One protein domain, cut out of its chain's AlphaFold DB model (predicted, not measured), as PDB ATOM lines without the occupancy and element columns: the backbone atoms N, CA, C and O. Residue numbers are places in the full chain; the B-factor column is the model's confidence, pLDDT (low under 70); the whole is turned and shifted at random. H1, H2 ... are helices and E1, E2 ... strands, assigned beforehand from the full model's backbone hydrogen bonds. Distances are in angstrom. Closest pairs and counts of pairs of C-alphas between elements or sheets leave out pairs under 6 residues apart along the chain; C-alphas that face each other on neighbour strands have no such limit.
ATOM      1  N   ALA A  23      -5.243  -1.840  -6.478       87.75
ATOM      2  CA  ALA A  23      -3.883  -1.406  -6.745       87.75
ATOM      3  C   ALA A  23      -3.735  -1.128  -8.239       87.75
ATOM      4  O   ALA A  23      -4.079  -1.974  -9.056       87.75
ATOM      5  N   ILE A  24      -3.204   0.026  -8.609       86.62
ATOM      6  CA  ILE A  24      -2.910   0.375  -9.995       86.62
ATOM      7  C   ILE A  24      -1.401   0.321 -10.164       86.62
ATOM      8  O   ILE A  24      -0.667   1.002  -9.448       86.62
ATOM      9  N   VAL A  25      -0.928  -0.497 -11.099       86.31
ATOM     10  CA  VAL A  25       0.499  -0.597 -11.406       86.31
ATOM     11  C   VAL A  25       0.810   0.317 -12.585       86.31
ATOM     12  O   VAL A  25       0.331   0.120 -13.698       86.31
ATOM     13  N   TYR A  26       1.637   1.321 -12.331       78.25
ATOM     14  CA  TYR A  26       2.223   2.210 -13.321       78.25
ATOM     15  C   TYR A  26       3.684   1.827 -13.569       78.25
ATOM     16  O   TYR A  26       4.446   1.525 -12.649       78.25
ATOM     17  N   GLY A  27       4.116   1.907 -14.823       68.50
ATOM     18  CA  GLY A  27       5.517   1.726 -15.195       68.50
ATOM     19  C   GLY A  27       5.808   0.410 -15.909       68.50
ATOM     20  O   GLY A  27       4.952  -0.151 -16.583       68.50
ATOM     21  N   GLY A  28       7.076  -0.005 -15.840       56.97
ATOM     22  CA  GLY A  28       7.688  -0.979 -16.757       56.97
ATOM     23  C   GLY A  28       8.639  -0.324 -17.762       56.97
ATOM     24  O   GLY A  28       9.272  -1.008 -18.562       56.97
ATOM     25  N   ASN A  29       8.794   0.998 -17.698       57.50
ATOM     26  CA  ASN A  29       9.731   1.718 -18.549       57.50
ATOM     27  C   ASN A  29      11.162   1.279 -18.229       57.50
ATOM     28  O   ASN A  29      11.538   1.183 -17.060       57.50
ATOM     29  N   HIS A  30      11.937   0.995 -19.277       58.59
ATOM     30  CA  HIS A  30      13.365   0.736 -19.138       58.59
ATOM     31  C   HIS A  30      14.026   1.946 -18.484       58.59
ATOM     32  O   HIS A  30      13.894   3.069 -18.979       58.59
ATOM     33  N   THR A  31      14.752   1.722 -17.394       61.25
ATOM     34  CA  THR A  31      15.654   2.744 -16.867       61.25
ATOM     35  C   THR A  31      16.693   3.039 -17.958       61.25
ATOM     36  O   THR A  31      17.199   2.088 -18.571       61.25
ATOM     37  N   LYS A  43      22.215  -2.290 -11.167       63.78
ATOM     38  CA  LYS A  43      21.448  -1.608 -12.219       63.78
ATOM     39  C   LYS A  43      19.969  -1.960 -12.101       63.78
ATOM     40  O   LYS A  43      19.607  -3.131 -12.204       63.78
ATOM     41  N   ALA A  44      19.122  -0.947 -11.942       64.25
ATOM     42  CA  ALA A  44      17.685  -1.105 -12.111       64.25
ATOM     43  C   ALA A  44      17.353  -1.230 -13.598       64.25
ATOM     44  O   ALA A  44      17.631  -0.318 -14.373       64.25
ATOM     45  N   LEU A  45      16.749  -2.344 -14.006       68.19
ATOM     46  CA  LEU A  45      16.264  -2.533 -15.372       68.19
ATOM     47  C   LEU A  45      15.008  -1.712 -15.645       68.19
ATOM     48  O   LEU A  45      14.867  -1.137 -16.722       68.19
ATOM     49  N   HIS A  46      14.104  -1.697 -14.667       76.12
ATOM     50  CA  HIS A  46      12.807  -1.044 -14.749       76.12
ATOM     51  C   HIS A  46      12.453  -0.437 -13.398       76.12
ATOM     52  O   HIS A  46      12.771  -1.011 -12.355       76.12
ATOM     53  N   SER A  47      11.751   0.693 -13.428       80.75
ATOM     54  CA  SER A  47      11.116   1.278 -12.246       80.75
ATOM     55  C   SER A  47       9.600   1.176 -12.364       80.75
ATOM     56  O   SER A  47       9.029   1.438 -13.431       80.75
ATOM     57  N   TRP A  48       8.962   0.786 -11.267       83.38
ATOM     58  CA  TRP A  48       7.520   0.616 -11.133       83.38
ATOM     59  C   TRP A  48       6.992   1.517 -10.026       83.38
ATOM     60  O   TRP A  48       7.654   1.738  -9.012       83.38
ATOM     61  N   GLN A  49       5.777   2.010 -10.219       88.69
ATOM     62  CA  GLN A  49       5.002   2.690  -9.199       88.69
ATOM     63  C   GLN A  49       3.688   1.945  -9.022       88.69
ATOM     64  O   GLN A  49       2.970   1.717  -9.986       88.69
ATOM     65  N   VAL A  50       3.361   1.558  -7.798       90.56
ATOM     66  CA  VAL A  50       2.088   0.918  -7.472       90.56
ATOM     67  C   VAL A  50       1.295   1.875  -6.602       90.56
ATOM     68  O   VAL A  50       1.708   2.189  -5.490       90.56
ATOM     69  N   LEU A  51       0.169   2.353  -7.121       91.12
ATOM     70  CA  LEU A  51      -0.767   3.198  -6.394       91.12
ATOM     71  C   LEU A  51      -1.821   2.309  -5.747       91.12
ATOM     72  O   LEU A  51      -2.531   1.591  -6.443       91.12
ATOM     73  N   TYR A  52      -1.941   2.351  -4.428       92.75
ATOM     74  CA  TYR A  52      -3.015   1.669  -3.720       92.75
ATOM     75  C   TYR A  52      -4.124   2.654  -3.378       92.75
ATOM     76  O   TYR A  52      -3.853   3.694  -2.780       92.75
ATOM     77  N   VAL A  53      -5.358   2.310  -3.739       90.44
ATOM     78  CA  VAL A  53      -6.551   3.142  -3.583       90.44
ATOM     79  C   VAL A  53      -7.484   2.496  -2.562       90.44
ATOM     80  O   VAL A  53      -7.788   1.303  -2.635       90.44
ATOM     81  N   SER A  54      -7.943   3.281  -1.589       90.75
ATOM     82  CA  SER A  54      -8.818   2.820  -0.514       90.75
ATOM     83  C   SER A  54      -9.833   3.889  -0.113       90.75
ATOM     84  O   SER A  54      -9.669   5.073  -0.396       90.75
ATOM     85  N   ASN A  55     -10.884   3.465   0.587       90.12
ATOM     86  CA  ASN A  55     -11.931   4.356   1.075       90.12
ATOM     87  C   ASN A  55     -11.689   4.904   2.488       90.12
ATOM     88  O   ASN A  55     -12.500   5.658   3.023       90.12
ATOM     89  N   ASN A  56     -10.584   4.513   3.121       90.06
ATOM     90  CA  ASN A  56     -10.209   4.992   4.441       90.06
ATOM     91  C   ASN A  56      -8.678   4.958   4.626       90.06
ATOM     92  O   ASN A  56      -7.997   4.132   4.007       90.06
ATOM     93  N   PRO A  57      -8.116   5.815   5.499       92.56
ATOM     94  CA  PRO A  57      -6.667   5.964   5.639       92.56
ATOM     95  C   PRO A  57      -5.977   4.715   6.205       92.56
ATOM     96  O   PRO A  57      -4.869   4.374   5.793       92.56
ATOM     97  N   LEU A  58      -6.627   4.000   7.133       92.06
ATOM     98  CA  LEU A  58      -6.061   2.799   7.756       92.06
ATOM     99  C   LEU A  58      -5.999   1.627   6.766       92.06
ATOM    100  O   LEU A  58      -5.000   0.909   6.715       92.06
ATOM    101  N   GLY A  59      -7.054   1.452   5.974       89.88
ATOM    102  CA  GLY A  59      -7.147   0.472   4.899       89.88
ATOM    103  C   GLY A  59      -6.113   0.746   3.819       89.88
ATOM    104  O   GLY A  59      -5.423  -0.182   3.407       89.88
ATOM    105  N   CYS A  60      -5.926   2.019   3.452       92.69
ATOM    106  CA  CYS A  60      -4.859   2.437   2.549       92.69
ATOM    107  C   CYS A  60      -3.487   2.011   3.096       92.69
ATOM    108  O   CYS A  60      -2.800   1.213   2.468       92.69
ATOM    109  N   ARG A  61      -3.141   2.415   4.329       93.38
ATOM    110  CA  ARG A  61      -1.857   2.057   4.960       93.38
ATOM    111  C   ARG A  61      -1.644   0.542   5.059       93.38
ATOM    112  O   ARG A  61      -0.547   0.054   4.796       93.38
ATOM    113  N   THR A  62      -2.681  -0.205   5.436       93.81
ATOM    114  CA  THR A  62      -2.607  -1.665   5.593       93.81
ATOM    115  C   THR A  62      -2.402  -2.357   4.249       93.81
ATOM    116  O   THR A  62      -1.526  -3.210   4.128       93.81
ATOM    117  N   GLY A  63      -3.172  -1.977   3.228       92.00
ATOM    118  CA  GLY A  63      -3.046  -2.548   1.890       92.00
ATOM    119  C   GLY A  63      -1.698  -2.228   1.254       92.00
ATOM    120  O   GLY A  63      -1.047  -3.126   0.721       92.00
ATOM    121  N   THR A  64      -1.217  -0.992   1.406       95.19
ATOM    122  CA  THR A  64       0.127  -0.597   0.975       95.19
ATOM    123  C   THR A  64       1.203  -1.420   1.676       95.19
ATOM    124  O   THR A  64       2.088  -1.934   1.006       95.19
ATOM    125  N   HIS A  65       1.107  -1.630   2.993       94.00
ATOM    126  CA  HIS A  65       2.059  -2.470   3.724       94.00
ATOM    127  C   HIS A  65       2.084  -3.916   3.204       94.00
ATOM    128  O   HIS A  65       3.158  -4.465   2.961       94.00
ATOM    129  N   VAL A  66       0.913  -4.520   2.986       94.31
ATOM    130  CA  VAL A  66       0.808  -5.876   2.424       94.31
ATOM    131  C   VAL A  66       1.449  -5.942   1.037       94.31
ATOM    132  O   VAL A  66       2.229  -6.852   0.767       94.31
ATOM    133  N   LEU A  67       1.172  -4.966   0.169       93.44
ATOM    134  CA  LEU A  67       1.773  -4.902  -1.162       93.44
ATOM    135  C   LEU A  67       3.286  -4.706  -1.109       93.44
ATOM    136  O   LEU A  67       3.995  -5.359  -1.864       93.44
ATOM    137  N   THR A  68       3.790  -3.865  -0.206       94.50
ATOM    138  CA  THR A  68       5.229  -3.695   0.011       94.50
ATOM    139  C   THR A  68       5.889  -5.025   0.356       94.50
ATOM    140  O   THR A  68       6.876  -5.375  -0.275       94.50
ATOM    141  N   VAL A  69       5.320  -5.797   1.285       93.56
ATOM    142  CA  VAL A  69       5.862  -7.110   1.677       93.56
ATOM    143  C   VAL A  69       5.814  -8.121   0.529       93.56
ATOM    144  O   VAL A  69       6.714  -8.943   0.400       93.56
ATOM    145  N   ILE A  70       4.773  -8.083  -0.308       91.06
ATOM    146  CA  ILE A  70       4.665  -8.970  -1.475       91.06
ATOM    147  C   ILE A  70       5.689  -8.598  -2.551       91.06
ATOM    148  O   ILE A  70       6.269  -9.485  -3.174       91.06
ATOM    149  N   LEU A  71       5.866  -7.300  -2.809       90.31
ATOM    150  CA  LEU A  71       6.758  -6.797  -3.850       90.31
ATOM    151  C   LEU A  71       8.225  -6.938  -3.449       90.31
ATOM    152  O   LEU A  71       9.041  -7.303  -4.288       90.31
ATOM    153  N   ASP A  72       8.562  -6.664  -2.194       89.19
ATOM    154  CA  ASP A  72       9.942  -6.679  -1.731       89.19
ATOM    155  C   ASP A  72      10.487  -8.115  -1.675       89.19
ATOM    156  O   ASP A  72      10.074  -8.943  -0.863       89.19
ATOM    157  N   GLY A  73      11.397  -8.438  -2.595       82.19
ATOM    158  CA  GLY A  73      11.925  -9.791  -2.771       82.19
ATOM    159  C   GLY A  73      11.145 -10.664  -3.760       82.19
ATOM    160  O   GLY A  73      11.528 -11.823  -3.968       82.19
ATOM    161  N   LEU A  74      10.110 -10.133  -4.425       88.88
ATOM    162  CA  LEU A  74       9.444 -10.827  -5.527       88.88
ATOM    163  C   LEU A  74      10.459 -11.135  -6.635       88.88
ATOM    164  O   LEU A  74      11.154 -10.248  -7.132       88.88
ATOM    165  N   ARG A  75      10.530 -12.400  -7.055       88.06
ATOM    166  CA  ARG A  75      11.425 -12.845  -8.132       88.06
ATOM    167  C   ARG A  75      10.676 -13.003  -9.444       88.06
ATOM    168  O   ARG A  75       9.640 -13.661  -9.492       88.06
ATOM    169  N   ILE A  76      11.246 -12.452 -10.512       83.62
ATOM    170  CA  ILE A  76      10.723 -12.540 -11.879       83.62
ATOM    171  C   ILE A  76      11.887 -12.938 -12.791       83.62
ATOM    172  O   ILE A  76      12.760 -12.131 -13.112       83.62
ATOM    173  N   GLY A  77      11.936 -14.214 -13.177       84.38
ATOM    174  CA  GLY A  77      13.084 -14.777 -13.893       84.38
ATOM    175  C   GLY A  77      14.364 -14.719 -13.048       84.38
ATOM    176  O   GLY A  77      14.391 -15.223 -11.927       84.38
ATOM    177  N   THR A  78      15.422 -14.107 -13.587       82.19
ATOM    178  CA  THR A  78      16.706 -13.871 -12.890       82.19
ATOM    179  C   THR A  78      16.755 -12.539 -12.135       82.19
ATOM    180  O   THR A  78      17.756 -12.231 -11.475       82.19
ATOM    181  N   ALA A  79      15.692 -11.742 -12.234       82.44
ATOM    182  CA  ALA A  79      15.579 -10.453 -11.584       82.44
ATOM    183  C   ALA A  79      14.780 -10.544 -10.276       82.44
ATOM    184  O   ALA A  79      13.954 -11.442 -10.086       82.44
ATOM    185  N   HIS A  80      15.027  -9.599  -9.375       87.69
ATOM    186  CA  HIS A  80      14.269  -9.420  -8.144       87.69
ATOM    187  C   HIS A  80      13.764  -7.987  -8.040       87.69
ATOM    188  O   HIS A  80      14.398  -7.054  -8.531       87.69
ATOM    189  N   VAL A  81      12.603  -7.832  -7.422       89.19
ATOM    190  CA  VAL A  81      12.006  -6.537  -7.129       89.19
ATOM    191  C   VAL A  81      12.509  -6.072  -5.769       89.19
ATOM    192  O   VAL A  81      12.498  -6.837  -4.805       89.19
ATOM    193  N   GLU A  82      12.946  -4.823  -5.705       91.12
ATOM    194  CA  GLU A  82      13.328  -4.129  -4.477       91.12
ATOM    195  C   GLU A  82      12.405  -2.922  -4.300       91.12
ATOM    196  O   GLU A  82      12.242  -2.111  -5.221       91.12
ATOM    197  N   VAL A  83      11.769  -2.806  -3.133       92.25
ATOM    198  CA  VAL A  83      10.973  -1.617  -2.811       92.25
ATOM    199  C   VAL A  83      11.910  -0.498  -2.365       92.25
ATOM    200  O   VAL A  83      12.663  -0.636  -1.409       92.25
ATOM    201  N   VAL A  84      11.833   0.640  -3.051       91.69
ATOM    202  CA  VAL A  84      12.709   1.796  -2.817       91.69
ATOM    203  C   VAL A  84      12.064   2.791  -1.864       91.69
ATOM    204  O   VAL A  84      12.733   3.377  -1.014       91.69
ATOM    205  N   SER A  85      10.762   3.025  -2.016       92.81
ATOM    206  CA  SER A  85      10.042   3.965  -1.165       92.81
ATOM    207  C   SER A  85       8.554   3.660  -1.106       92.81
ATOM    208  O   SER A  85       7.980   3.044  -2.004       92.81
ATOM    209  N   VAL A  86       7.928   4.118  -0.027       94.69
ATOM    210  CA  VAL A  86       6.488   4.026   0.207       94.69
ATOM    211  C   VAL A  86       6.025   5.374   0.744       94.69
ATOM    212  O   VAL A  86       6.632   5.898   1.679       94.69
ATOM    213  N   SER A  87       4.987   5.960   0.149       94.31
ATOM    214  CA  SER A  87       4.386   7.190   0.661       94.31
ATOM    215  C   SER A  87       3.381   6.894   1.772       94.31
ATOM    216  O   SER A  87       2.755   5.834   1.811       94.31
ATOM    217  N   GLU A  88       3.164   7.876   2.642       94.19
ATOM    218  CA  GLU A  88       1.994   7.872   3.518       94.19
ATOM    219  C   GLU A  88       0.699   8.028   2.700       94.19
ATOM    220  O   GLU A  88       0.749   8.572   1.589       94.19
ATOM    221  N   PRO A  89      -0.456   7.578   3.230       94.94
ATOM    222  CA  PRO A  89      -1.750   7.828   2.613       94.94
ATOM    223  C   PRO A  89      -2.055   9.321   2.485       94.94
ATOM    224  O   PRO A  89      -1.978  10.070   3.462       94.94
ATOM    225  N   ILE A  90      -2.461   9.731   1.290       94.81
ATOM    226  CA  ILE A  90      -2.900  11.083   0.952       94.81
ATOM    227  C   ILE A  90      -4.381  11.022   0.588       94.81
ATOM    228  O   ILE A  90      -4.812  10.150  -0.165       94.81
ATOM    229  N   GLU A  91      -5.156  11.947   1.144       93.50
ATOM    230  CA  GLU A  91      -6.556  12.156   0.779       93.50
ATOM    231  C   GLU A  91      -6.641  13.118  -0.408       93.50
ATOM    232  O   GLU A  91      -6.182  14.258  -0.309       93.50
ATOM    233  N   ASP A  92      -7.262  12.682  -1.500       90.75
ATOM    234  CA  ASP A  92      -7.731  13.571  -2.555       90.75
ATOM    235  C   ASP A  92      -9.049  14.218  -2.105       90.75
ATOM    236  O   ASP A  92     -10.072  13.560  -1.939       90.75
ATOM    237  N   ARG A  93      -9.023  15.521  -1.824       89.25
ATOM    238  CA  ARG A  93     -10.212  16.239  -1.335       89.25
ATOM    239  C   ARG A  93     -11.137  16.698  -2.452       89.25
ATOM    240  O   ARG A  93     -12.275  17.062  -2.158       89.25
ATOM    241  N   ASP A  94     -10.641  16.696  -3.683       88.62
ATOM    242  CA  ASP A  94     -11.388  17.111  -4.860       88.62
ATOM    243  C   ASP A  94     -12.079  15.911  -5.525       88.62
ATOM    244  O   ASP A  94     -13.035  16.103  -6.278       88.62
ATOM    245  N   ASP A  95     -11.658  14.682  -5.202       79.81
ATOM    246  CA  ASP A  95     -12.364  13.459  -5.576       79.81
ATOM    247  C   ASP A  95     -13.656  13.285  -4.742       79.81
ATOM    248  O   ASP A  95     -13.603  13.048  -3.528       79.81
ATOM    249  N   PRO A  96     -14.848  13.373  -5.368       79.81
ATOM    250  CA  PRO A  96     -16.117  13.155  -4.681       79.81
ATOM    251  C   PRO A  96     -16.375  11.675  -4.358       79.81
ATOM    252  O   PRO A  96     -17.374  11.363  -3.704       79.81
ATOM    253  N   SER A  97     -15.534  10.754  -4.839       81.62
ATOM    254  CA  SER A  97     -15.664   9.329  -4.574       81.62
ATOM    255  C   SER A  97     -15.363   8.993  -3.110       81.62
ATOM    256  O   SER A  97     -14.670   9.705  -2.380       81.62
ATOM    257  N   VAL A  98     -15.871   7.844  -2.660       80.00
ATOM    258  CA  VAL A  98     -15.479   7.304  -1.354       80.00
ATOM    259  C   VAL A  98     -14.046   6.761  -1.364       80.00
ATOM    260  O   VAL A  98     -13.504   6.560  -0.289       80.00
ATOM    261  N   TRP A  99     -13.417   6.568  -2.531       84.62
ATOM    262  CA  TRP A  99     -12.115   5.916  -2.758       84.62
ATOM    263  C   TRP A  99     -10.941   6.896  -2.837       84.62
ATOM    264  O   TRP A  99      -9.966   6.681  -3.548       84.62
ATOM    265  N   ARG A 100     -11.027   7.982  -2.082       87.62
ATOM    266  CA  ARG A 100     -10.128   9.130  -2.210       87.62
ATOM    267  C   ARG A 100      -8.796   9.023  -1.461       87.62
ATOM    268  O   ARG A 100      -8.028   9.977  -1.448       87.62
ATOM    269  N   TRP A 101      -8.520   7.910  -0.779       92.56
ATOM    270  CA  TRP A 101      -7.249   7.715  -0.074       92.56
ATOM    271  C   TRP A 101      -6.284   6.911  -0.926       92.56
ATOM    272  O   TRP A 101      -6.585   5.777  -1.306       92.56
ATOM    273  N   THR A 102      -5.100   7.467  -1.166       93.44
ATOM    274  CA  THR A 102      -4.090   6.837  -2.013       93.44
ATOM    275  C   THR A 102      -2.714   6.806  -1.368       93.44
ATOM    276  O   THR A 102      -2.344   7.712  -0.628       93.44
ATOM    277  N   ALA A 103      -1.940   5.763  -1.644       95.00
ATOM    278  CA  ALA A 103      -0.537   5.667  -1.253       95.00
ATOM    279  C   ALA A 103       0.271   5.004  -2.368       95.00
ATOM    280  O   ALA A 103      -0.204   4.078  -3.025       95.00
ATOM    281  N   THR A 104       1.502   5.464  -2.563       94.44
ATOM    282  CA  THR A 104       2.354   5.062  -3.683       94.44
ATOM    283  C   THR A 104       3.543   4.256  -3.187       94.44
ATOM    284  O   THR A 104       4.290   4.701  -2.318       94.44
TER     285      THR A 104
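What this domain is: This is residues 23 to 31 and 43 to 104 of the 113 residues of an uncharacterized protein of Micropruina sp (UniProt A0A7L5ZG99). This is an elongated two-layer model: a small antiparallel sheet of three strands, E1, E2 and E4, with one helix, H1, over one face and running along the strands. The strand E3 is near E2 but outside that sheet, and between E3 and E4 the long stretch of residues 87 to 100 makes a loop at one end of the length, with the turn round Thr 78 at the other end. The printed part has 71 residues with one named helix and four named strands, in the order E1, E2, H1, E3, E4 along the chain, and the sheet runs E1, E2, E4. The class is mixed, helices and strands. The whole is only just loose, close to compact, with a radius of gyration of the C-alphas of 13.5 A and spans of 42 by 21 by 16 A.

How they stand to each other: The strand E1, residues 23 to 30, is an edge strand of the sheet and the antiparallel neighbour of E2, residues 44 to 54, with 164 degrees between their directions. The C-alphas of Ala 23 and Tyr 52 face each other at 4.4 A, and N 26 and O 49 are within hydrogen-bond range at 2.7 A, as are N 51 and O 24 at 2.8 A. E2 is the inner strand, and its other neighbour is the edge strand E4, residues 101 to 104, antiparallel at 168 degrees. Across that pair N 52 and O 103 are 2.8 A apart, and N 54 and O 101 are 2.9 A apart, both within hydrogen-bond range. A tight link of two residues joins E2 to H1, residues 57 to 71. H1 is on the sheet at a height over the sheet of 8.5 A. It lies over E2 and E4, and on the local plane its line and that of E2 stand at 25 degrees, along the strands. The closest C-alphas of H1 and E2 are those of Cys 60 and Ser 54, 5.0 A; those of H1 and E4 are Pro 57 and Trp 101, 6.0 A. In H1 every O i to N i+4 pair is within hydrogen-bond range. A short link leads from H1 to E3, residues 79 to 86, a strand that pairs with no named strand; residues 75 to 76 of the link make a short antiparallel pairing with residues 79 to 80 of E3. The closest C-alphas of H1 and E3 are those of Leu 71 and Val 81, 6.2 A. E3 and E2 are near each other, with 18 pairs of C-alphas within 10 A, while E1 and E3 are apart. The closest C-alphas of E3 and E4 are those of Val 86 and Thr 104, 5.8 A.

Where its parts are: E1 begins at C-alpha 23, (-3.883, -1.406, -6.745), and is 21.3 A long. E2, the longest strand with 11 residues, is 29.2 A from first to last C-alpha. H1 begins at C-alpha 57, (-6.667, 5.964, 5.639), and measures 20.8 A, as does E3. E4 is 10.6 A long and ends at C-alpha 104, (2.354, 5.062, -3.683).

The domain as a whole: The two C-alphas farthest apart are those of Thr 78 and Pro 96, at 43.3 A. Residues 32 to 42 are not printed, and C-alphas 31 and 43 are 8.6 A apart across this cut, which lies in the link from E1 to E2. The link from E3 to E4 is long, with 14 residues, and its residues 90 to 91 make a short antiparallel pairing with residues 101 to 102 of E4. The mean pLDDT of the printed part is 86.3; residues 27 to 31 and 43 to 45 are under 70.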